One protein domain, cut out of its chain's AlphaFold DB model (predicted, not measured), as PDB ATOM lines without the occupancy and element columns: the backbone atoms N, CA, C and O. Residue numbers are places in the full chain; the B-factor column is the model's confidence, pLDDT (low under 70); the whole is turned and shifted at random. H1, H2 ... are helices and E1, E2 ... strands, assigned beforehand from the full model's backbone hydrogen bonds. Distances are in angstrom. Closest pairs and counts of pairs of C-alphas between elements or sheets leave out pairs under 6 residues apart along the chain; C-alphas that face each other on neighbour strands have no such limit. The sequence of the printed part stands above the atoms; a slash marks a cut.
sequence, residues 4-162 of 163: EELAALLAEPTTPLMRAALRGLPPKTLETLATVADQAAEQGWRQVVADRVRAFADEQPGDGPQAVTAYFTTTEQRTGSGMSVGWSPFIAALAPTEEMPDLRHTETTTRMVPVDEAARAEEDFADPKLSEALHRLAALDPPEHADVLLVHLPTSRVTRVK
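Overview. This is residues 4 to 162 of the 163 residues of an uncharacterized protein of Streptomyces viridochromogenes (UniProt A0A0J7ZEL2). A strongly twisted sheet of four strands has H5 and residues 43 to 57 of the long helix H3 over one face; the rest of H3 runs on past the sheet as an arm, with the small helices H1 and H2 at its far end. The tip of the E1-E2 hairpin, residues 78 to 83, sticks out. The 159 printed residues include, in order, H1 H2 H3 E1 E2 H4 H5 E3 E4; the sheet, E2 E1 E3 E4, is antiparallel. The class is mixed, helices and strands; the whole is loose, with a radius of gyration of the C-alphas of 19.2 A and spans of 59 by 41 by 29 A.

Arrangement. H1, residues 4 to 11, is close to but not clearly touching H2, residues 16 to 23; the closest C-alphas, of Leu 9 and Met 18, are 6.8 A apart. H3, residues 27 to 58, is on the sheet at a height of 7.4 A, making two layers, a helix over one face. E1, residues 69 to 79, and E2, residues 82 to 95, form a hairpin, with N 77 and O 84 at 2.9 A. H4, residues 117 to 120, is not on the sheet. H5, residues 128 to 140, is on the same face as H3 at a height of 9.0 A, and touches residues 42 to 52 of H3 at a steep tilt of 40 degrees, opposite ways; the closest C-alphas, of Trp 45 and Ala 133, are 5.1 A apart. E3, residues 148 to 152, is the antiparallel neighbour of E1, with N 72 and O 149 within hydrogen-bond range at 2.9 A, and forms a hairpin with E4, residues 157 to 161, with N 150 and O 159 within hydrogen-bond range at 2.8 A. E2, H4, H5 and E3 form a split strand-helix-strand unit, two strands running the same way with E1 between them, and a left-handed crossover. In H1, H2, H3 and H5 every O i to N i+4 pair is within hydrogen-bond range; H4 is too short for one.

Along the chain. H1 begins at C-alpha 4 (-2.622, -1.177, 26.291). H3 is 46.5 A long, E1 32.0 A, E2 34.3 A and H5 18.4 A. E4 ends at C-alpha 161 (-34.226, 5.111, 5.911).

Size, cuts and confidence. The C-alphas farthest apart, of Gly 24 and Asp 63, are 59.6 A apart. The printed part has no cut. The link E2 to H4 is long, 21 residues. Low confidence, under 70, includes residues 4 to 11 and 104 to 127.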
ATOM      1  N   GLU A   4      -2.186  -2.407  25.613       68.12
ATOM      2  CA  GLU A   4      -2.622  -1.177  26.291       68.12
ATOM      3  C   GLU A   4      -1.706   0.025  26.003       68.12
ATOM      4  O   GLU A   4      -2.188   1.134  25.786       68.12
ATOM      5  N   GLU A   5      -0.390  -0.190  25.923       64.88
ATOM      6  CA  GLU A   5       0.584   0.855  25.570       64.88
ATOM      7  C   GLU A   5       0.411   1.298  24.112       64.88
ATOM      8  O   GLU A   5       0.511   2.482  23.799       64.88
ATOM      9  N   LEU A   6       0.107   0.348  23.217       64.50
ATOM     10  CA  LEU A   6      -0.215   0.642  21.821       64.50
ATOM     11  C   LEU A   6      -1.526   1.431  21.705       64.50
ATOM     12  O   LEU A   6      -1.581   2.394  20.946       64.50
ATOM     13  N   ALA A   7      -2.559   1.055  22.463       63.81
ATOM     14  CA  ALA A   7      -3.841   1.758  22.471       63.81
ATOM     15  C   ALA A   7      -3.700   3.205  22.970       63.81
ATOM     16  O   ALA A   7      -4.221   4.121  22.337       63.81
ATOM     17  N   ALA A   8      -2.940   3.428  24.047       63.72
ATOM     18  CA  ALA A   8      -2.663   4.768  24.563       63.72
ATOM     19  C   ALA A   8      -1.891   5.634  23.553       63.72
ATOM     20  O   ALA A   8      -2.226   6.794  23.340       63.72
ATOM     21  N   LEU A   9      -0.898   5.059  22.865       64.94
ATOM     22  CA  LEU A   9      -0.154   5.761  21.818       64.94
ATOM     23  C   LEU A   9      -1.026   6.102  20.599       64.94
ATOM     24  O   LEU A   9      -0.851   7.163  20.002       64.94
ATOM     25  N   LEU A  10      -1.958   5.220  20.222       66.81
ATOM     26  CA  LEU A  10      -2.912   5.451  19.130       66.81
ATOM     27  C   LEU A  10      -3.990   6.484  19.486       66.81
ATOM     28  O   LEU A  10      -4.498   7.147  18.585       66.81
ATOM     29  N   ALA A  11      -4.303   6.661  20.773       65.50
ATOM     30  CA  ALA A  11      -5.212   7.705  21.246       65.50
ATOM     31  C   ALA A  11      -4.627   9.123  21.090       65.50
ATOM     32  O   ALA A  11      -5.378  10.099  21.066       65.50
ATOM     33  N   GLU A  12      -3.305   9.245  20.915       74.62
ATOM     34  CA  GLU A  12      -2.608  10.516  20.701       74.62
ATOM     35  C   GLU A  12      -1.845  10.541  19.357       74.62
ATOM     36  O   GLU A  12      -0.604  10.583  19.310       74.62
ATOM     37  N   PRO A  13      -2.568  10.565  18.218       67.38
ATOM     38  CA  PRO A  13      -1.970  10.459  16.885       67.38
ATOM     39  C   PRO A  13      -1.063  11.645  16.529       67.38
ATOM     40  O   PRO A  13      -0.232  11.566  15.620       67.38
ATOM     41  N   THR A  14      -1.192  12.758  17.252       76.62
ATOM     42  CA  THR A  14      -0.397  13.969  17.052       76.62
ATOM     43  C   THR A  14       0.953  13.925  17.762       76.62
ATOM     44  O   THR A  14       1.767  14.822  17.533       76.62
ATOM     45  N   THR A  15       1.271  12.901  18.557       83.44
ATOM     46  CA  THR A  15       2.593  12.802  19.195       83.44
ATOM     47  C   THR A  15       3.713  12.664  18.149       83.44
ATOM     48  O   THR A  15       3.523  12.032  17.103       83.44
ATOM     49  N   PRO A  16       4.910  13.247  18.377       81.81
ATOM     50  CA  PRO A  16       6.036  13.118  17.447       81.81
ATOM     51  C   PRO A  16       6.429  11.660  17.175       81.81
ATOM     52  O   PRO A  16       6.774  11.318  16.045       81.81
ATOM     53  N   LEU A  17       6.328  10.804  18.198       81.31
ATOM     54  CA  LEU A  17       6.614   9.376  18.103       81.31
ATOM     55  C   LEU A  17       5.618   8.661  17.181       81.31
ATOM     56  O   LEU A  17       6.043   7.942  16.279       81.31
ATOM     57  N   MET A  18       4.314   8.903  17.349       81.94
ATOM     58  CA  MET A  18       3.294   8.294  16.493       81.94
ATOM     59  C   MET A  18       3.412   8.786  15.049       81.94
ATOM     60  O   MET A  18       3.391   7.987  14.117       81.94
ATOM     61  N   ARG A  19       3.656  10.086  14.839       82.44
ATOM     62  CA  ARG A  19       3.904  10.634  13.496       82.44
ATOM     63  C   ARG A  19       5.122  10.002  12.817       82.44
ATOM     64  O   ARG A  19       5.076   9.741  11.616       82.44
ATOM     65  N   ALA A  20       6.203   9.757  13.557       83.25
ATOM     66  CA  ALA A  20       7.379   9.069  13.030       83.25
ATOM     67  C   ALA A  20       7.078   7.600  12.689       83.25
ATOM     68  O   ALA A  20       7.480   7.133  11.625       83.25
ATOM     69  N   ALA A  21       6.325   6.903  13.545       82.06
ATOM     70  CA  ALA A  21       5.905   5.525  13.309       82.06
ATOM     71  C   ALA A  21       5.005   5.401  12.067       82.06
ATOM     72  O   ALA A  21       5.287   4.582  11.196       82.06
ATOM     73  N   LEU A  22       3.990   6.263  11.932       83.69
ATOM     74  CA  LEU A  22       3.085   6.283  10.778       83.69
ATOM     75  C   LEU A  22       3.828   6.568   9.465       83.69
ATOM     76  O   LEU A  22       3.552   5.928   8.456       83.69
ATOM     77  N   ARG A  23       4.826   7.466   9.465       85.62
ATOM     78  CA  ARG A  23       5.659   7.736   8.274       85.62
ATOM     79  C   ARG A  23       6.497   6.542   7.821       85.62
ATOM     80  O   ARG A  23       6.877   6.491   6.657       85.62
ATOM     81  N   GLY A  24       6.820   5.624   8.729       86.06
ATOM     82  CA  GLY A  24       7.581   4.416   8.417       86.06
ATOM     83  C   GLY A  24       6.738   3.289   7.819       86.06
ATOM     84  O   GLY A  24       7.299   2.277   7.401       86.06
ATOM     85  N   LEU A  25       5.408   3.426   7.792       87.44
ATOM     86  CA  LEU A  25       4.515   2.382   7.301       87.44
ATOM     87  C   LEU A  25       4.364   2.426   5.772       87.44
ATOM     88  O   LEU A  25       4.320   3.507   5.180       87.44
ATOM     89  N   PRO A  26       4.221   1.261   5.113       92.00
ATOM     90  CA  PRO A  26       3.881   1.206   3.696       92.00
ATOM     91  C   PRO A  26       2.524   1.875   3.408       92.00
ATOM     92  O   PRO A  26       1.607   1.742   4.226       92.00
ATOM     93  N   PRO A  27       2.331   2.485   2.221       89.06
ATOM     94  CA  PRO A  27       1.077   3.152   1.851       89.06
ATOM     95  C   PRO A  27      -0.168   2.275   2.031       89.06
ATOM     96  O   PRO A  27      -1.133   2.692   2.657       89.06
ATOM     97  N   LYS A  28      -0.102   1.009   1.605       89.25
ATOM     98  CA  LYS A  28      -1.209   0.051   1.751       89.25
ATOM     99  C   LYS A  28      -1.598  -0.204   3.217       89.25
ATOM    100  O   LYS A  28      -2.767  -0.423   3.531       89.25
ATOM    101  N   THR A  29      -0.625  -0.185   4.128       87.25
ATOM    102  CA  THR A  29      -0.880  -0.352   5.566       87.25
ATOM    103  C   THR A  29      -1.546   0.896   6.138       87.25
ATOM    104  O   THR A  29      -2.455   0.771   6.953       87.25
ATOM    105  N   LEU A  30      -1.143   2.085   5.683       85.75
ATOM    106  CA  LEU A  30      -1.782   3.348   6.059       85.75
ATOM    107  C   LEU A  30      -3.228   3.430   5.560       85.75
ATOM    108  O   LEU A  30      -4.102   3.803   6.333       85.75
ATOM    109  N   GLU A  31      -3.500   3.013   4.323       87.06
ATOM    110  CA  GLU A  31      -4.864   2.932   3.774       87.06
ATOM    111  C   GLU A  31      -5.749   1.973   4.581       87.06
ATOM    112  O   GLU A  31      -6.893   2.289   4.914       87.06
ATOM    113  N   THR A  32      -5.201   0.812   4.951       87.62
ATOM    114  CA  THR A  32      -5.910  -0.159   5.798       87.62
ATOM    115  C   THR A  32      -6.214   0.433   7.176       87.62
ATOM    116  O   THR A  32      -7.331   0.304   7.665       87.62
ATOM    117  N   LEU A  33      -5.240   1.109   7.796       85.12
ATOM    118  CA  LEU A  33      -5.424   1.759   9.094       85.12
ATOM    119  C   LEU A  33      -6.458   2.886   9.034       85.12
ATOM    120  O   LEU A  33      -7.271   2.983   9.947       85.12
ATOM    121  N   ALA A  34      -6.455   3.694   7.972       83.12
ATOM    122  CA  ALA A  34      -7.455   4.735   7.757       83.12
ATOM    123  C   ALA A  34      -8.862   4.132   7.657       83.12
ATOM    124  O   ALA A  34      -9.747   4.526   8.403       83.12
ATOM    125  N   THR A  35      -9.030   3.081   6.847       83.38
ATOM    126  CA  THR A  35     -10.321   2.390   6.694       83.38
ATOM    127  C   THR A  35     -10.836   1.832   8.025       83.38
ATOM    128  O   THR A  35     -12.009   1.979   8.357       83.38
ATOM    129  N   VAL A  36      -9.962   1.193   8.810       85.00
ATOM    130  CA  VAL A  36     -10.330   0.651  10.128       85.00
ATOM    131  C   VAL A  36     -10.666   1.775  11.112       85.00
ATOM    132  O   VAL A  36     -11.610   1.639  11.889       85.00
ATOM    133  N   ALA A  37      -9.924   2.884  11.080       80.75
ATOM    134  CA  ALA A  37     -10.197   4.047  11.916       80.75
ATOM    135  C   ALA A  37     -11.542   4.698  11.565       80.75
ATOM    136  O   ALA A  37     -12.293   5.030  12.478       80.75
ATOM    137  N   ASP A  38     -11.874   4.812  10.279       80.69
ATOM    138  CA  ASP A  38     -13.154   5.354   9.813       80.69
ATOM    139  C   ASP A  38     -14.324   4.472  10.264       80.69
ATOM    140  O   ASP A  38     -15.291   4.974  10.834       80.69
ATOM    141  N   GLN A  39     -14.205   3.147  10.123       80.75
ATOM    142  CA  GLN A  39     -15.217   2.196  10.607       80.75
ATOM    143  C   GLN A  39     -15.389   2.253  12.132       80.75
ATOM    144  O   GLN A  39     -16.510   2.216  12.642       80.75
ATOM    145  N   ALA A  40     -14.286   2.349  12.877       81.88
ATOM    146  CA  ALA A  40     -14.329   2.478  14.330       81.88
ATOM    147  C   ALA A  40     -14.951   3.818  14.759       81.88
ATOM    148  O   ALA A  40     -15.747   3.857  15.699       81.88
ATOM    149  N   ALA A  41     -14.628   4.907  14.058       78.88
ATOM    150  CA  ALA A  41     -15.220   6.217  14.291       78.88
ATOM    151  C   ALA A  41     -16.728   6.193  14.013       78.88
ATOM    152  O   ALA A  41     -17.505   6.651  14.847       78.88
ATOM    153  N   GLU A  42     -17.150   5.606  12.893       81.19
ATOM    154  CA  GLU A  42     -18.558   5.448  12.527       81.19
ATOM    155  C   GLU A  42     -19.349   4.712  13.618       81.19
ATOM    156  O   GLU A  42     -20.405   5.179  14.052       81.19
ATOM    157  N   GLN A  43     -18.820   3.591  14.119       83.06
ATOM    158  CA  GLN A  43     -19.439   2.847  15.219       83.06
ATOM    159  C   GLN A  43     -19.505   3.676  16.509       83.06
ATOM    160  O   GLN A  43     -20.540   3.685  17.177       83.06
ATOM    161  N   GLY A  44     -18.437   4.409  16.833       85.25
ATOM    162  CA  GLY A  44     -18.375   5.273  18.011       85.25
ATOM    163  C   GLY A  44     -19.455   6.358  18.012       85.25
ATOM    164  O   GLY A  44     -20.180   6.496  18.997       85.25
ATOM    165  N   TRP A  45     -19.622   7.091  16.906       85.38
ATOM    166  CA  TRP A  45     -20.636   8.153  16.816       85.38
ATOM    167  C   TRP A  45     -22.060   7.607  16.843       85.38
ATOM    168  O   TRP A  45     -22.910   8.174  17.528       85.38
ATOM    169  N   ARG A  46     -22.322   6.476  16.174       88.50
ATOM    170  CA  ARG A  46     -23.634   5.808  16.233       88.50
ATOM    171  C   ARG A  46     -23.997   5.396  17.658       88.50
ATOM    172  O   ARG A  46     -25.143   5.577  18.064       88.50
ATOM    173  N   GLN A  47     -23.027   4.898  18.426       89.12
ATOM    174  CA  GLN A  47     -23.246   4.547  19.827       89.12
ATOM    175  C   GLN A  47     -23.561   5.783  20.677       89.12
ATOM    176  O   GLN A  47     -24.511   5.751  21.455       89.12
ATOM    177  N   VAL A  48     -22.840   6.894  20.476       88.12
ATOM    178  CA  VAL A  48     -23.137   8.167  21.156       88.12
ATOM    179  C   VAL A  48     -24.561   8.633  20.853       88.12
ATOM    180  O   VAL A  48     -25.286   8.979  21.782       88.12
ATOM    181  N   VAL A  49     -24.993   8.600  19.585       88.56
ATOM    182  CA  VAL A  49     -26.377   8.938  19.210       88.56
ATOM    183  C   VAL A  49     -27.368   8.048  19.966       88.56
ATOM    184  O   VAL A  49     -28.274   8.564  20.616       88.56
ATOM    185  N   ALA A  50     -27.182   6.725  19.941       90.06
ATOM    186  CA  ALA A  50     -28.081   5.788  20.613       90.06
ATOM    187  C   ALA A  50     -28.152   6.002  22.135       90.06
ATOM    188  O   ALA A  50     -29.242   5.981  22.708       90.06
ATOM    189  N   ASP A  51     -27.015   6.239  22.788       88.44
ATOM    190  CA  ASP A  51     -26.952   6.439  24.237       88.44
ATOM    191  C   ASP A  51     -27.606   7.751  24.665       88.44
ATOM    192  O   ASP A  51     -28.303   7.789  25.679       88.44
ATOM    193  N   ARG A  52     -27.432   8.822  23.880       85.44
ATOM    194  CA  ARG A  52     -28.087  10.105  24.156       85.44
ATOM    195  C   ARG A  52     -29.596  10.033  23.972       85.44
ATOM    196  O   ARG A  52     -30.326  10.535  24.818       85.44
ATOM    197  N   VAL A  53     -30.063   9.348  22.931       84.50
ATOM    198  CA  VAL A  53     -31.499   9.116  22.730       84.50
ATOM    199  C   VAL A  53     -32.092   8.279  23.859       84.50
ATOM    200  O   VAL A  53     -33.184   8.583  24.327       84.50
ATOM    201  N   ARG A  54     -31.381   7.244  24.320       86.25
ATOM    202  CA  ARG A  54     -31.830   6.425  25.452       86.25
ATOM    203  C   ARG A  54     -31.950   7.260  26.726       86.25
ATOM    204  O   ARG A  54     -33.000   7.230  27.350       86.25
ATOM    205  N   ALA A  55     -30.923   8.048  27.049       83.75
ATOM    206  CA  ALA A  55     -30.959   8.950  28.199       83.75
ATOM    207  C   ALA A  55     -32.142   9.925  28.115       83.75
ATOM    208  O   ALA A  55     -32.872  10.093  29.086       83.75
ATOM    209  N   PHE A  56     -32.390  10.494  26.933       80.38
ATOM    210  CA  PHE A  56     -33.547  11.358  26.716       80.38
ATOM    211  C   PHE A  56     -34.882  10.629  26.933       80.38
ATOM    212  O   PHE A  56     -35.784  11.181  27.558       80.38
ATOM    213  N   ALA A  57     -35.021   9.401  26.425       78.88
ATOM    214  CA  ALA A  57     -36.228   8.596  26.594       78.88
ATOM    215  C   ALA A  57     -36.475   8.208  28.063       78.88
ATOM    216  O   ALA A  57     -37.625   8.204  28.495       78.88
ATOM    217  N   ASP A  58     -35.414   7.931  28.828       80.44
ATOM    218  CA  ASP A  58     -35.486   7.600  30.259       80.44
ATOM    219  C   ASP A  58     -35.923   8.805  31.119       80.44
ATOM    220  O   ASP A  58     -36.514   8.632  32.184       80.44
ATOM    221  N   GLU A  59     -35.663  10.031  30.655       75.19
ATOM    222  CA  GLU A  59     -36.079  11.277  31.311       75.19
ATOM    223  C   GLU A  59     -37.534  11.676  30.996       75.19
ATOM    224  O   GLU A  59     -38.071  12.596  31.620       75.19
ATOM    225  N   GLN A  60     -38.206  10.995  30.057       67.69
ATOM    226  CA  GLN A  60     -39.583  11.322  29.689       67.69
ATOM    227  C   GLN A  60     -40.596  10.858  30.752       67.69
ATOM    228  O   GLN A  60     -40.675   9.668  31.064       67.69
ATOM    229  N   PRO A  61     -41.444  11.758  31.282       58.97
ATOM    230  CA  PRO A  61     -42.441  11.391  32.278       58.97
ATOM    231  C   PRO A  61     -43.636  10.647  31.654       58.97
ATOM    232  O   PRO A  61     -44.376  11.197  30.835       58.97
ATOM    233  N   GLY A  62     -43.905   9.417  32.107       60.91
ATOM    234  CA  GLY A  62     -45.203   8.767  31.896       60.91
ATOM    235  C   GLY A  62     -45.249   7.261  32.175       60.91
ATOM    236  O   GLY A  62     -44.332   6.535  31.824       60.91
ATOM    237  N   ASP A  63     -46.391   6.780  32.684       58.16
ATOM    238  CA  ASP A  63     -46.758   5.348  32.819       58.16
ATOM    239  C   ASP A  63     -47.040   4.651  31.461       58.16
ATOM    240  O   ASP A  63     -47.808   3.694  31.366       58.16
ATOM    241  N   GLY A  64     -46.499   5.187  30.362       65.25
ATOM    242  CA  GLY A  64     -46.727   4.679  29.011       65.25
ATOM    243  C   GLY A  64     -45.813   3.502  28.650       65.25
ATOM    244  O   GLY A  64     -44.832   3.242  29.344       65.25
ATOM    245  N   PRO A  65     -46.100   2.791  27.545       66.94
ATOM    246  CA  PRO A  65     -45.184   1.786  27.016       66.94
ATOM    247  C   PRO A  65     -43.825   2.415  26.681       66.94
ATOM    248  O   PRO A  65     -43.762   3.507  26.112       66.94
ATOM    249  N   GLN A  66     -42.747   1.712  27.038       76.44
ATOM    250  CA  GLN A  66     -41.373   2.160  26.818       76.44
ATOM    251  C   GLN A  66     -41.094   2.339  25.319       76.44
ATOM    252  O   GLN A  66     -41.502   1.511  24.502       76.44
ATOM    253  N   ALA A  67     -40.395   3.417  24.957       80.56
ATOM    254  CA  ALA A  67     -39.984   3.647  23.577       80.56
ATOM    255  C   ALA A  67     -39.043   2.528  23.098       80.56
ATOM    256  O   ALA A  67     -38.134   2.108  23.815       80.56
ATOM    257  N   VAL A  68     -39.252   2.068  21.867       84.69
ATOM    258  CA  VAL A  68     -38.408   1.075  21.183       84.69
ATOM    259  C   VAL A  68     -37.577   1.749  20.091       84.69
ATOM    260  O   VAL A  68     -36.438   1.347  19.833       84.69
ATOM    261  N   THR A  69     -38.108   2.823  19.507       87.88
ATOM    262  CA  THR A  69     -37.526   3.473  18.333       87.88
ATOM    263  C   THR A  69     -37.587   4.990  18.456       87.88
ATOM    264  O   THR A  69     -38.584   5.539  18.930       87.88
ATOM    265  N   ALA A  70     -36.542   5.669  17.991       87.69
ATOM    266  CA  ALA A  70     -36.507   7.116  17.825       87.69
ATOM    267  C   ALA A  70     -36.189   7.490  16.378       87.69
ATOM    268  O   ALA A  70     -35.436   6.783  15.706       87.69
ATOM    269  N   TYR A  71     -36.732   8.614  15.922       87.19
ATOM    270  CA  TYR A  71     -36.589   9.086  14.547       87.19
ATOM    271  C   TYR A  71     -36.035  10.508  14.520       87.19
ATOM    272  O   TYR A  71     -36.508  11.360  15.268       87.19
ATOM    273  N   PHE A  72     -35.081  10.777  13.629       86.81
ATOM    274  CA  PHE A  72     -34.592  12.120  13.311       86.81
ATOM    275  C   PHE A  72     -34.838  12.428  11.839       86.81
ATOM    276  O   PHE A  72     -34.682  11.556  10.985       86.81
ATOM    277  N   THR A  73     -35.182  13.677  11.547       87.00
ATOM    278  CA  THR A  73     -35.331  14.192  10.181       87.00
ATOM    279  C   THR A  73     -34.096  14.984   9.758       87.00
ATOM    280  O   THR A  73     -33.178  15.222  10.547       87.00
ATOM    281  N   THR A  74     -34.054  15.411   8.503       85.12
ATOM    282  CA  THR A  74     -33.025  16.328   8.009       85.12
ATOM    283  C   THR A  74     -33.376  17.793   8.244       85.12
ATOM    284  O   THR A  74     -34.543  18.175   8.199       85.12
ATOM    285  N   THR A  75     -32.352  18.628   8.406       82.25
ATOM    286  CA  THR A  75     -32.435  20.090   8.354       82.25
ATOM    287  C   THR A  75     -31.721  20.617   7.110       82.25
ATOM    288  O   THR A  75     -30.733  20.036   6.657       82.25
ATOM    289  N   GLU A  76     -32.215  21.723   6.558       81.44
ATOM    290  CA  GLU A  76     -31.618  22.397   5.409       81.44
ATOM    291  C   GLU A  76     -31.132  23.784   5.803       81.44
ATOM    292  O   GLU A  76     -31.901  24.622   6.271       81.44
ATOM    293  N   GLN A  77     -29.858  24.058   5.544       75.12
ATOM    294  CA  GLN A  77     -29.271  25.364   5.784       75.12
ATOM    295  C   GLN A  77     -28.716  25.935   4.483       75.12
ATOM    296  O   GLN A  77     -27.905  25.314   3.793       75.12
ATOM    297  N   ARG A  78     -29.134  27.158   4.144       73.88
ATOM    298  CA  ARG A  78     -28.551  27.900   3.024       73.88
ATOM    299  C   ARG A  78     -27.197  28.459   3.449       73.88
ATOM    300  O   ARG A  78     -27.116  29.293   4.347       73.88
ATOM    301  N   THR A  79     -26.142  28.023   2.779       71.50
ATOM    302  CA  THR A  79     -24.777  28.522   2.944       71.50
ATOM    303  C   THR A  79     -24.377  29.345   1.719       71.50
ATOM    304  O   THR A  79     -25.052  29.342   0.687       71.50
ATOM    305  N   GLY A  80     -23.257  30.071   1.801       66.75
ATOM    306  CA  GLY A  80     -22.729  30.829   0.658       66.75
ATOM    307  C   GLY A  80     -22.356  29.962  -0.556       66.75
ATOM    308  O   GLY A  80     -22.202  30.497  -1.650       66.75
ATOM    309  N   SER A  81     -22.229  28.642  -0.381       72.44
ATOM    310  CA  SER A  81     -21.895  27.665  -1.424       72.44
ATOM    311  C   SER A  81     -23.099  26.877  -1.958       72.44
ATOM    312  O   SER A  81     -22.923  26.072  -2.872       72.44
ATOM    313  N   GLY A  82     -24.310  27.092  -1.431       78.50
ATOM    314  CA  GLY A  82     -25.517  26.382  -1.856       78.50
ATOM    315  C   GLY A  82     -26.416  25.971  -0.691       78.50
ATOM    316  O   GLY A  82     -26.450  26.616   0.352       78.50
ATOM    317  N   MET A  83     -27.189  24.907  -0.885       79.81
ATOM    318  CA  MET A  83     -28.024  24.309   0.157       79.81
ATOM    319  C   MET A  83     -27.270  23.133   0.775       79.81
ATOM    320  O   MET A  83     -26.835  22.237   0.055       79.81
ATOM    321  N   SER A  84     -27.082  23.163   2.091       81.44
ATOM    322  CA  SER A  84     -26.479  22.077   2.861       81.44
ATOM    323  C   SER A  84     -27.576  21.328   3.599       81.44
ATOM    324  O   SER A  84     -28.367  21.954   4.305       81.44
ATOM    325  N   VAL A  85     -27.602  20.003   3.463       85.06
ATOM    326  CA  VAL A  85     -28.504  19.124   4.215       85.06
ATOM    327  C   VAL A  85     -27.712  18.489   5.354       85.06
ATOM    328  O   VAL A  85     -26.586  18.035   5.156       85.06
ATOM    329  N   GLY A  86     -28.279  18.490   6.554       86.56
ATOM    330  CA  GLY A  86     -27.704  17.850   7.732       86.56
ATOM    331  C   GLY A  86     -28.762  17.086   8.515       86.56
ATOM    332  O   GLY A  86     -29.955  17.219   8.257       86.56
ATOM    333  N   TRP A  87     -28.336  16.291   9.490       86.19
ATOM    334  CA  TRP A  87     -29.261  15.675  10.437       86.19
ATOM    335  C   TRP A  87     -29.758  16.714  11.441       86.19
ATOM    336  O   TRP A  87     -28.966  17.474  12.001       86.19
ATOM    337  N   SER A  88     -31.068  16.746  11.669       82.94
ATOM    338  CA  SER A  88     -31.667  17.541  12.735       82.94
ATOM    339  C   SER A  88     -31.274  16.942  14.091       82.94
ATOM    340  O   SER A  88     -31.418  15.733  14.263       82.94
ATOM    341  N   PRO A  89     -30.809  17.739  15.070       74.94
ATOM    342  CA  PRO A  89     -30.553  17.250  16.425       74.94
ATOM    343  C   PRO A  89     -31.842  16.976  17.214       74.94
ATOM    344  O   PRO A  89     -31.784  16.430  18.314       74.94
ATOM    345  N   PHE A  90     -33.003  17.329  16.658       75.56
ATOM    346  CA  PHE A  90     -34.300  17.128  17.286       75.56
ATOM    347  C   PHE A  90     -34.862  15.741  16.965       75.56
ATOM    348  O   PHE A  90     -34.956  15.345  15.801       75.56
ATOM    349  N   ILE A  91     -35.292  15.028  18.007       75.44
ATOM    350  CA  ILE A  91     -36.012  13.762  17.858       75.44
ATOM    351  C   ILE A  91     -37.420  14.084  17.347       75.44
ATOM    352  O   ILE A  91     -38.229  14.677  18.056       75.44
ATOM    353  N   ALA A  92     -37.708  13.689  16.110       73.69
ATOM    354  CA  ALA A  92     -38.989  13.915  15.452       73.69
ATOM    355  C   ALA A  92     -40.112  13.056  16.054       73.69
ATOM    356  O   ALA A  92     -41.253  13.506  16.136       73.69
ATOM    357  N   ALA A  93     -39.798  11.829  16.484       77.12
ATOM    358  CA  ALA A  93     -40.747  10.956  17.169       77.12
ATOM    359  C   ALA A  93     -40.050   9.903  18.044       77.12
ATOM    360  O   ALA A  93     -38.981   9.400  17.695       77.12
ATOM    361  N   LEU A  94     -40.717   9.523  19.140       79.38
ATOM    362  CA  LEU A  94     -40.420   8.340  19.951       79.38
ATOM    363  C   LEU A  94     -41.608   7.380  19.861       79.38
ATOM    364  O   LEU A  94     -42.725   7.741  20.230       79.38
ATOM    365  N   ALA A  95     -41.377   6.167  19.362       79.69
ATOM    366  CA  ALA A  95     -42.424   5.173  19.162       79.69
ATOM    367  C   ALA A  95     -42.203   3.943  20.057       79.69
ATOM    368  O   ALA A  95     -41.075   3.450  20.161       79.69
ATOM    369  N   PRO A  96     -43.269   3.391  20.669       77.38
ATOM    370  CA  PRO A  96     -43.205   2.119  21.391       77.38
ATOM    371  C   PRO A  96     -43.142   0.905  20.446       77.38
ATOM    372  O   PRO A  96     -43.026  -0.230  20.898       77.38
ATOM    373  N   THR A  97     -43.244   1.130  19.135       75.62
ATOM    374  CA  THR A  97     -43.224   0.117  18.075       75.62
ATOM    375  C   THR A  97     -42.133   0.433  17.049       75.62
ATOM    376  O   THR A  97     -41.712   1.584  16.915       75.62
ATOM    377  N   GLU A  98     -41.698  -0.577  16.291       70.38
ATOM    378  CA  GLU A  98     -40.741  -0.413  15.179       70.38
ATOM    379  C   GLU A  98     -41.366   0.201  13.912       70.38
ATOM    380  O   GLU A  98     -40.654   0.543  12.973       70.38
ATOM    381  N   GLU A  99     -42.693   0.354  13.863       75.69
ATOM    382  CA  GLU A  99     -43.365   1.037  12.755       75.69
ATOM    383  C   GLU A  99     -43.055   2.544  12.775       75.69
ATOM    384  O   GLU A  99     -43.155   3.196  13.821       75.69
ATOM    385  N   MET A 100     -42.662   3.088  11.617       73.50
ATOM    386  CA  MET A 100     -42.346   4.508  11.463       73.50
ATOM    387  C   MET A 100     -43.636   5.338  11.524       73.50
ATOM    388  O   MET A 100     -44.504   5.153  10.670       73.50
ATOM    389  N   PRO A 101     -43.785   6.247  12.506       72.75
ATOM    390  CA  PRO A 101     -44.947   7.122  12.575       72.75
ATOM    391  C   PRO A 101     -44.902   8.154  11.446       72.75
ATOM    392  O   PRO A 101     -43.852   8.389  10.852       72.75
ATOM    393  N   ASP A 102     -46.027   8.809  11.162       71.69
ATOM    394  CA  ASP A 102     -46.034   9.914  10.203       71.69
ATOM    395  C   ASP A 102     -45.169  11.074  10.726       71.69
ATOM    396  O   ASP A 102     -45.498  11.724  11.724       71.69
ATOM    397  N   LEU A 103     -44.038  11.302  10.053       70.94
ATOM    398  CA  LEU A 103     -43.047  12.325  10.395       70.94
ATOM    399  C   LEU A 103     -43.327  13.668   9.706       70.94
ATOM    400  O   LEU A 103     -42.548  14.613   9.855       70.94
ATOM    401  N   ARG A 104     -44.423  13.788   8.943       63.25
ATOM    402  CA  ARG A 104     -44.863  15.083   8.421       63.25
ATOM    403  C   ARG A 104     -45.258  15.957   9.609       63.25
ATOM    404  O   ARG A 104     -46.087  15.564  10.421       63.25
ATOM    405  N   HIS A 105     -44.709  17.172   9.663       47.00
ATOM    406  CA  HIS A 105     -44.849  18.164  10.745       47.00
ATOM    407  C   HIS A 105     -46.285  18.500  11.217       47.00
ATOM    408  O   HIS A 105     -46.440  19.319  12.118       47.00
ATOM    409  N   THR A 106     -47.333  17.940  10.611       36.69
ATOM    410  CA  THR A 106     -48.732  18.347  10.801       36.69
ATOM    411  C   THR A 106     -49.649  17.303  11.443       36.69
ATOM    412  O   THR A 106     -50.696  17.709  11.934       36.69
ATOM    413  N   GLU A 107     -49.300  16.012  11.520       36.19
ATOM    414  CA  GLU A 107     -50.250  14.977  11.997       36.19
ATOM    415  C   GLU A 107     -49.596  13.810  12.766       36.19
ATOM    416  O   GLU A 107     -50.048  12.668  12.704       36.19
ATOM    417  N   THR A 108     -48.541  14.054  13.546       34.69
ATOM    418  CA  THR A 108     -47.986  13.007  14.421       34.69
ATOM    419  C   THR A 108     -48.861  12.845  15.674       34.69
ATOM    420  O   THR A 108     -48.652  13.486  16.701       34.69
ATOM    421  N   THR A 109     -49.858  11.957  15.621       35.50
ATOM    422  CA  THR A 109     -50.688  11.555  16.782       35.50
ATOM    423  C   THR A 109     -49.958  10.677  17.810       35.50
ATOM    424  O   THR A 109     -50.577  10.146  18.734       35.50
ATOM    425  N   THR A 110     -48.639  10.531  17.714       37.41
ATOM    426  CA  THR A 110     -47.821   9.827  18.708       37.41
ATOM    427  C   THR A 110     -47.433  10.816  19.800       37.41
ATOM    428  O   THR A 110     -46.403  11.467  19.697       37.41
ATOM    429  N   ARG A 111     -48.325  10.988  20.787       36.16
ATOM    430  CA  ARG A 111     -48.153  11.751  22.042       36.16
ATOM    431  C   ARG A 111     -47.048  12.817  21.951       36.16
ATOM    432  O   ARG A 111     -45.928  12.577  22.393       36.16
ATOM    433  N   MET A 112     -47.382  13.983  21.386       35.31
ATOM    434  CA  MET A 112     -46.548  15.181  21.511       35.31
ATOM    435  C   MET A 112     -46.176  15.346  22.985       35.31
ATOM    436  O   MET A 112     -47.035  15.658  23.811       35.31
ATOM    437  N   VAL A 113     -44.911  15.107  23.321       39.28
ATOM    438  CA  VAL A 113     -44.341  15.690  24.529       39.28
ATOM    439  C   VAL A 113     -44.352  17.188  24.248       39.28
ATOM    440  O   VAL A 113     -43.777  17.598  23.235       39.28
ATOM    441  N   PRO A 114     -45.067  18.001  25.042       35.44
ATOM    442  CA  PRO A 114     -45.065  19.435  24.847       35.44
ATOM    443  C   PRO A 114     -43.638  19.921  25.093       35.44
ATOM    444  O   PRO A 114     -43.196  20.062  26.230       35.44
ATOM    445  N   VAL A 115     -42.907  20.147  24.005       39.16
ATOM    446  CA  VAL A 115     -41.832  21.127  23.992       39.16
ATOM    447  C   VAL A 115     -42.574  22.437  24.192       39.16
ATOM    448  O   VAL A 115     -43.283  22.884  23.289       39.16
ATOM    449  N   ASP A 116     -42.539  22.942  25.425       33.22
ATOM    450  CA  ASP A 116     -43.130  24.221  25.809       33.22
ATOM    451  C   ASP A 116     -42.843  25.232  24.689       33.22
ATOM    452  O   ASP A 116     -41.733  25.246  24.158       33.22
ATOM    453  N   GLU A 117     -43.813  26.033  24.245       35.75
ATOM    454  CA  GLU A 117     -43.634  26.888  23.052       35.75
ATOM    455  C   GLU A 117     -42.463  27.885  23.203       35.75
ATOM    456  O   GLU A 117     -41.960  28.407  22.207       35.75
ATOM    457  N   ALA A 118     -41.971  28.086  24.432       36.69
ATOM    458  CA  ALA A 118     -40.736  28.799  24.754       36.69
ATOM    459  C   ALA A 118     -39.437  28.037  24.390       36.69
ATOM    460  O   ALA A 118     -38.430  28.669  24.087       36.69
ATOM    461  N   ALA A 119     -39.456  26.702  24.345       40.19
ATOM    462  CA  ALA A 119     -38.339  25.820  23.986       40.19
ATOM    463  C   ALA A 119     -38.192  25.591  22.464       40.19
ATOM    464  O   ALA A 119     -37.376  24.789  22.018       40.19
ATOM    465  N   ARG A 120     -38.954  26.333  21.644       40.16
ATOM    466  CA  ARG A 120     -38.658  26.543  20.213       40.16
ATOM    467  C   ARG A 120     -37.521  27.537  19.969       40.16
ATOM    468  O   ARG A 120     -37.135  27.726  18.817       40.16
ATOM    469  N   ALA A 121     -36.986  28.172  21.011       40.47
ATOM    470  CA  ALA A 121     -35.657  28.750  20.910       40.47
ATOM    471  C   ALA A 121     -34.682  27.588  20.678       40.47
ATOM    472  O   ALA A 121     -34.603  26.679  21.496       40.47
ATOM    473  N   GLU A 122     -33.975  27.602  19.551       44.94
ATOM    474  CA  GLU A 122     -33.022  26.587  19.072       44.94
ATOM    475  C   GLU A 122     -31.874  26.236  20.059       44.94
ATOM    476  O   GLU A 122     -30.935  25.536  19.686       44.94
ATOM    477  N   GLU A 123     -31.918  26.693  21.313       38.06
ATOM    478  CA  GLU A 123     -30.818  26.660  22.279       38.06
ATOM    479  C   GLU A 123     -30.969  25.601  23.394       38.06
ATOM    480  O   GLU A 123     -29.951  25.131  23.896       38.06
ATOM    481  N   ASP A 124     -32.176  25.129  23.742       40.66
ATOM    482  CA  ASP A 124     -32.375  24.314  24.966       40.66
ATOM    483  C   ASP A 124     -32.383  22.783  24.769       40.66
ATOM    484  O   ASP A 124     -32.436  22.024  25.735       40.66
ATOM    485  N   PHE A 125     -32.224  22.305  23.531       48.31
ATOM    486  CA  PHE A 125     -31.888  20.901  23.229       48.31
ATOM    487  C   PHE A 125     -30.428  20.739  22.790       48.31
ATOM    488  O   PHE A 125     -30.066  19.805  22.069       48.31
ATOM    489  N   ALA A 126     -29.573  21.672  23.211       53.50
ATOM    490  CA  ALA A 126     -28.143  21.651  22.969       53.50
ATOM    491  C   ALA A 126     -27.470  20.543  23.789       53.50
ATOM    492  O   ALA A 126     -26.702  20.821  24.705       53.50
ATOM    493  N   ASP A 127     -27.720  19.272  23.472       69.19
ATOM    494  CA  ASP A 127     -26.745  18.237  23.784       69.19
ATOM    495  C   ASP A 127     -25.601  18.373  22.769       69.19
ATOM    496  O   ASP A 127     -25.712  17.876  21.640       69.19
ATOM    497  N   PRO A 128     -24.482  19.033  23.134       74.88
ATOM    498  CA  PRO A 128     -23.399  19.274  22.193       74.88
ATOM    499  C   PRO A 128     -22.813  17.960  21.678       74.88
ATOM    500  O   PRO A 128     -22.329  17.917  20.552       74.88
ATOM    501  N   LYS A 129     -22.895  16.875  22.464       79.50
ATOM    502  CA  LYS A 129     -22.388  15.565  22.055       79.50
ATOM    503  C   LYS A 129     -23.291  14.914  21.013       79.50
ATOM    504  O   LYS A 129     -22.769  14.265  20.114       79.50
ATOM    505  N   LEU A 130     -24.613  15.081  21.116       82.62
ATOM    506  CA  LEU A 130     -25.549  14.584  20.103       82.62
ATOM    507  C   LEU A 130     -25.369  15.352  18.791       82.62
ATOM    508  O   LEU A 130     -25.194  14.735  17.743       82.62
ATOM    509  N   SER A 131     -25.324  16.684  18.858       82.06
ATOM    510  CA  SER A 131     -25.094  17.535  17.686       82.06
ATOM    511  C   SER A 131     -23.752  17.240  17.016       82.06
ATOM    512  O   SER A 131     -23.684  17.093  15.797       82.06
ATOM    513  N   GLU A 132     -22.682  17.087  17.799       84.44
ATOM    514  CA  GLU A 132     -21.370  16.698  17.282       84.44
ATOM    515  C   GLU A 132     -21.401  15.304  16.637       84.44
ATOM    516  O   GLU A 132     -20.844  15.117  15.553       84.44
ATOM    517  N   ALA A 133     -22.079  14.336  17.258       86.62
ATOM    518  CA  ALA A 133     -22.202  12.988  16.715       86.62
ATOM    519  C   ALA A 133     -22.959  12.959  15.386       86.62
ATOM    520  O   ALA A 133     -22.507  12.318  14.437       86.62
ATOM    521  N   LEU A 134     -24.066  13.693  15.292       86.50
ATOM    522  CA  LEU A 134     -24.855  13.823  14.072       86.50
ATOM    523  C   LEU A 134     -24.095  14.567  12.970       86.50
ATOM    524  O   LEU A 134     -24.161  14.167  11.809       86.50
ATOM    525  N   HIS A 135     -23.318  15.596  13.318       85.44
ATOM    526  CA  HIS A 135     -22.462  16.296  12.361       85.44
ATOM    527  C   HIS A 135     -21.376  15.371  11.796       85.44
ATOM    528  O   HIS A 135     -21.149  15.330  10.588       85.44
ATOM    529  N   ARG A 136     -20.714  14.593  12.658       84.06
ATOM    530  CA  ARG A 136     -19.701  13.622  12.227       84.06
ATOM    531  C   ARG A 136     -20.314  12.490  11.404       84.06
ATOM    532  O   ARG A 136     -19.710  12.086  10.417       84.06
ATOM    533  N   LEU A 137     -21.520  12.035  11.750       85.50
ATOM    534  CA  LEU A 137     -22.276  11.098  10.923       85.50
ATOM    535  C   LEU A 137     -22.563  11.695   9.541       85.50
ATOM    536  O   LEU A 137     -22.283  11.035   8.554       85.50
ATOM    537  N   ALA A 138     -23.033  12.943   9.453       87.56
ATOM    538  CA  ALA A 138     -23.299  13.611   8.175       87.56
ATOM    539  C   ALA A 138     -22.032  13.835   7.327       87.56
ATOM    540  O   ALA A 138     -22.111  13.877   6.104       87.56
ATOM    541  N   ALA A 139     -20.857  13.970   7.946       85.50
ATOM    542  CA  ALA A 139     -19.594  14.062   7.215       85.50
ATOM    543  C   ALA A 139     -19.170  12.721   6.584       85.50
ATOM    544  O   ALA A 139     -18.518  12.720   5.541       85.50
ATOM    545  N   LEU A 140     -19.525  11.596   7.217       82.50
ATOM    546  CA  LEU A 140     -19.200  10.240   6.756       82.50
ATOM    547  C   LEU A 140     -20.267   9.669   5.810       82.50
ATOM    548  O   LEU A 140     -19.939   9.076   4.787       82.50
ATOM    549  N   ASP A 141     -21.538   9.873   6.151       83.06
ATOM    550  CA  ASP A 141     -22.728   9.464   5.405       83.06
ATOM    551  C   ASP A 141     -23.667  10.677   5.258       83.06
ATOM    552  O   ASP A 141     -24.568  10.880   6.084       83.06
ATOM    553  N   PRO A 142     -23.431  11.536   4.244       87.56
ATOM    554  CA  PRO A 142     -24.232  12.732   4.029       87.56
ATOM    555  C   PRO A 142     -25.708  12.396   3.774       87.56
ATOM    556  O   PRO A 142     -26.008  11.583   2.886       87.56
ATOM    557  N   PRO A 143     -26.642  13.023   4.514       89.75
ATOM    558  CA  PRO A 143     -28.062  12.849   4.264       89.75
ATOM    559  C   PRO A 143     -28.507  13.552   2.977       89.75
ATOM    560  O   PRO A 143     -27.961  14.577   2.566       89.75
ATOM    561  N   GLU A 144     -29.546  13.001   2.364       89.88
ATOM    562  CA  GLU A 144     -30.348  13.610   1.307       89.88
ATOM    563  C   GLU A 144     -31.615  14.221   1.921       89.88
ATOM    564  O   GLU A 144     -32.008  13.888   3.039       89.88
ATOM    565  N   HIS A 145     -32.266  15.128   1.192       85.06
ATOM    566  CA  HIS A 145     -33.530  15.713   1.634       85.06
ATOM    567  C   HIS A 145     -34.555  14.630   2.003       85.06
ATOM    568  O   HIS A 145     -34.762  13.691   1.237       85.06
ATOM    569  N   ALA A 146     -35.233  14.825   3.138       84.00
ATOM    570  CA  ALA A 146     -36.281  13.947   3.664       84.00
ATOM    571  C   ALA A 146     -35.818  12.547   4.093       84.00
ATOM    572  O   ALA A 146     -36.656  11.697   4.401       84.00
ATOM    573  N   ASP A 147     -34.508  12.312   4.189       90.44
ATOM    574  CA  ASP A 147     -34.021  11.120   4.864       90.44
ATOM    575  C   ASP A 147     -34.428  11.093   6.336       90.44
ATOM    576  O   ASP A 147     -34.549  12.119   7.016       90.44
ATOM    577  N   VAL A 148     -34.570   9.871   6.843       89.19
ATOM    578  CA  VAL A 148     -34.894   9.613   8.239       89.19
ATOM    579  C   VAL A 148     -33.790   8.778   8.864       89.19
ATOM    580  O   VAL A 148     -33.414   7.725   8.348       89.19
ATOM    581  N   LEU A 149     -33.282   9.225  10.007       91.00
ATOM    582  CA  LEU A 149     -32.394   8.423  10.836       91.00
ATOM    583  C   LEU A 149     -33.223   7.717  11.909       91.00
ATOM    584  O   LEU A 149     -33.814   8.362  12.772       91.00
ATOM    585  N   LEU A 150     -33.253   6.391  11.856       91.88
ATOM    586  CA  LEU A 150     -33.925   5.526  12.818       91.88
ATOM    587  C   LEU A 150     -32.908   5.009  13.836       91.88
ATOM    588  O   LEU A 150     -31.874   4.447  13.467       91.88
ATOM    589  N   VAL A 151     -33.219   5.165  15.118       91.88
ATOM    590  CA  VAL A 151     -32.437   4.642  16.241       91.88
ATOM    591  C   VAL A 151     -33.269   3.608  16.991       91.88
ATOM    592  O   VAL A 151     -34.267   3.943  17.623       91.88
ATOM    593  N   HIS A 152     -32.846   2.348  16.940       92.00
ATOM    594  CA  HIS A 152     -33.452   1.253  17.689       92.00
ATOM    595  C   HIS A 152     -32.793   1.144  19.068       92.00
ATOM    596  O   HIS A 152     -31.618   0.774  19.180       92.00
ATOM    597  N   LEU A 153     -33.541   1.476  20.121       89.00
ATOM    598  CA  LEU A 153     -33.013   1.642  21.480       89.00
ATOM    599  C   LEU A 153     -32.531   0.331  22.121       89.00
ATOM    600  O   LEU A 153     -31.455   0.357  22.730       89.00
ATOM    601  N   PRO A 154     -33.228  -0.818  21.970       89.25
ATOM    602  CA  PRO A 154     -32.786  -2.086  22.552       89.25
ATOM    603  C   PRO A 154     -31.441  -2.581  22.016       89.25
ATOM    604  O   PRO A 154     -30.652  -3.151  22.764       89.25
ATOM    605  N   THR A 155     -31.158  -2.365  20.726       90.69
ATOM    606  CA  THR A 155     -29.917  -2.853  20.094       90.69
ATOM    607  C   THR A 155     -28.898  -1.751  19.818       90.69
ATOM    608  O   THR A 155     -27.882  -2.029  19.188       90.69
ATOM    609  N   SER A 156     -29.177  -0.502  20.205       90.12
ATOM    610  CA  SER A 156     -28.385   0.689  19.843       90.12
ATOM    611  C   SER A 156     -28.133   0.830  18.334       90.12
ATOM    612  O   SER A 156     -27.136   1.409  17.902       90.12
ATOM    613  N   ARG A 157     -29.001   0.250  17.498       90.88
ATOM    614  CA  ARG A 157     -28.761   0.207  16.056       90.88
ATOM    615  C   ARG A 157     -29.254   1.507  15.440       90.88
ATOM    616  O   ARG A 157     -30.414   1.858  15.609       90.88
ATOM    617  N   VAL A 158     -28.383   2.171  14.687       91.38
ATOM    618  CA  VAL A 158     -28.712   3.377  13.922       91.38
ATOM    619  C   VAL A 158     -28.781   3.020  12.438       91.38
ATOM    620  O   VAL A 158     -27.837   2.436  11.896       91.38
ATOM    621  N   THR A 159     -29.896   3.336  11.784       91.50
ATOM    622  CA  THR A 159     -30.145   3.048  10.365       91.50
ATOM    623  C   THR A 159     -30.733   4.254   9.653       91.50
ATOM    624  O   THR A 159     -31.704   4.835  10.126       91.50
ATOM    625  N   ARG A 160     -30.190   4.584   8.482       90.94
ATOM    626  CA  ARG A 160     -30.789   5.538   7.548       90.94
ATOM    627  C   ARG A 160     -31.911   4.853   6.768       90.94
ATOM    628  O   ARG A 160     -31.716   3.758   6.240       90.94
ATOM    629  N   VAL A 161     -33.061   5.506   6.699       89.62
ATOM    630  CA  VAL A 161     -34.226   5.111   5.911       89.62
ATOM    631  C   VAL A 161     -34.445   6.193   4.864       89.62
ATOM    632  O   VAL A 161     -34.490   7.377   5.195       89.62
ATOM    633  N   LYS A 162     -34.542   5.770   3.603       83.75
ATOM    634  CA  LYS A 162     -34.875   6.647   2.482       83.75
ATOM    635  C   LYS A 162     -36.381   6.550   2.196       83.75
ATOM    636  O   LYS A 162     -36.911   5.442   2.325       83.75
TER     637      LYS A 162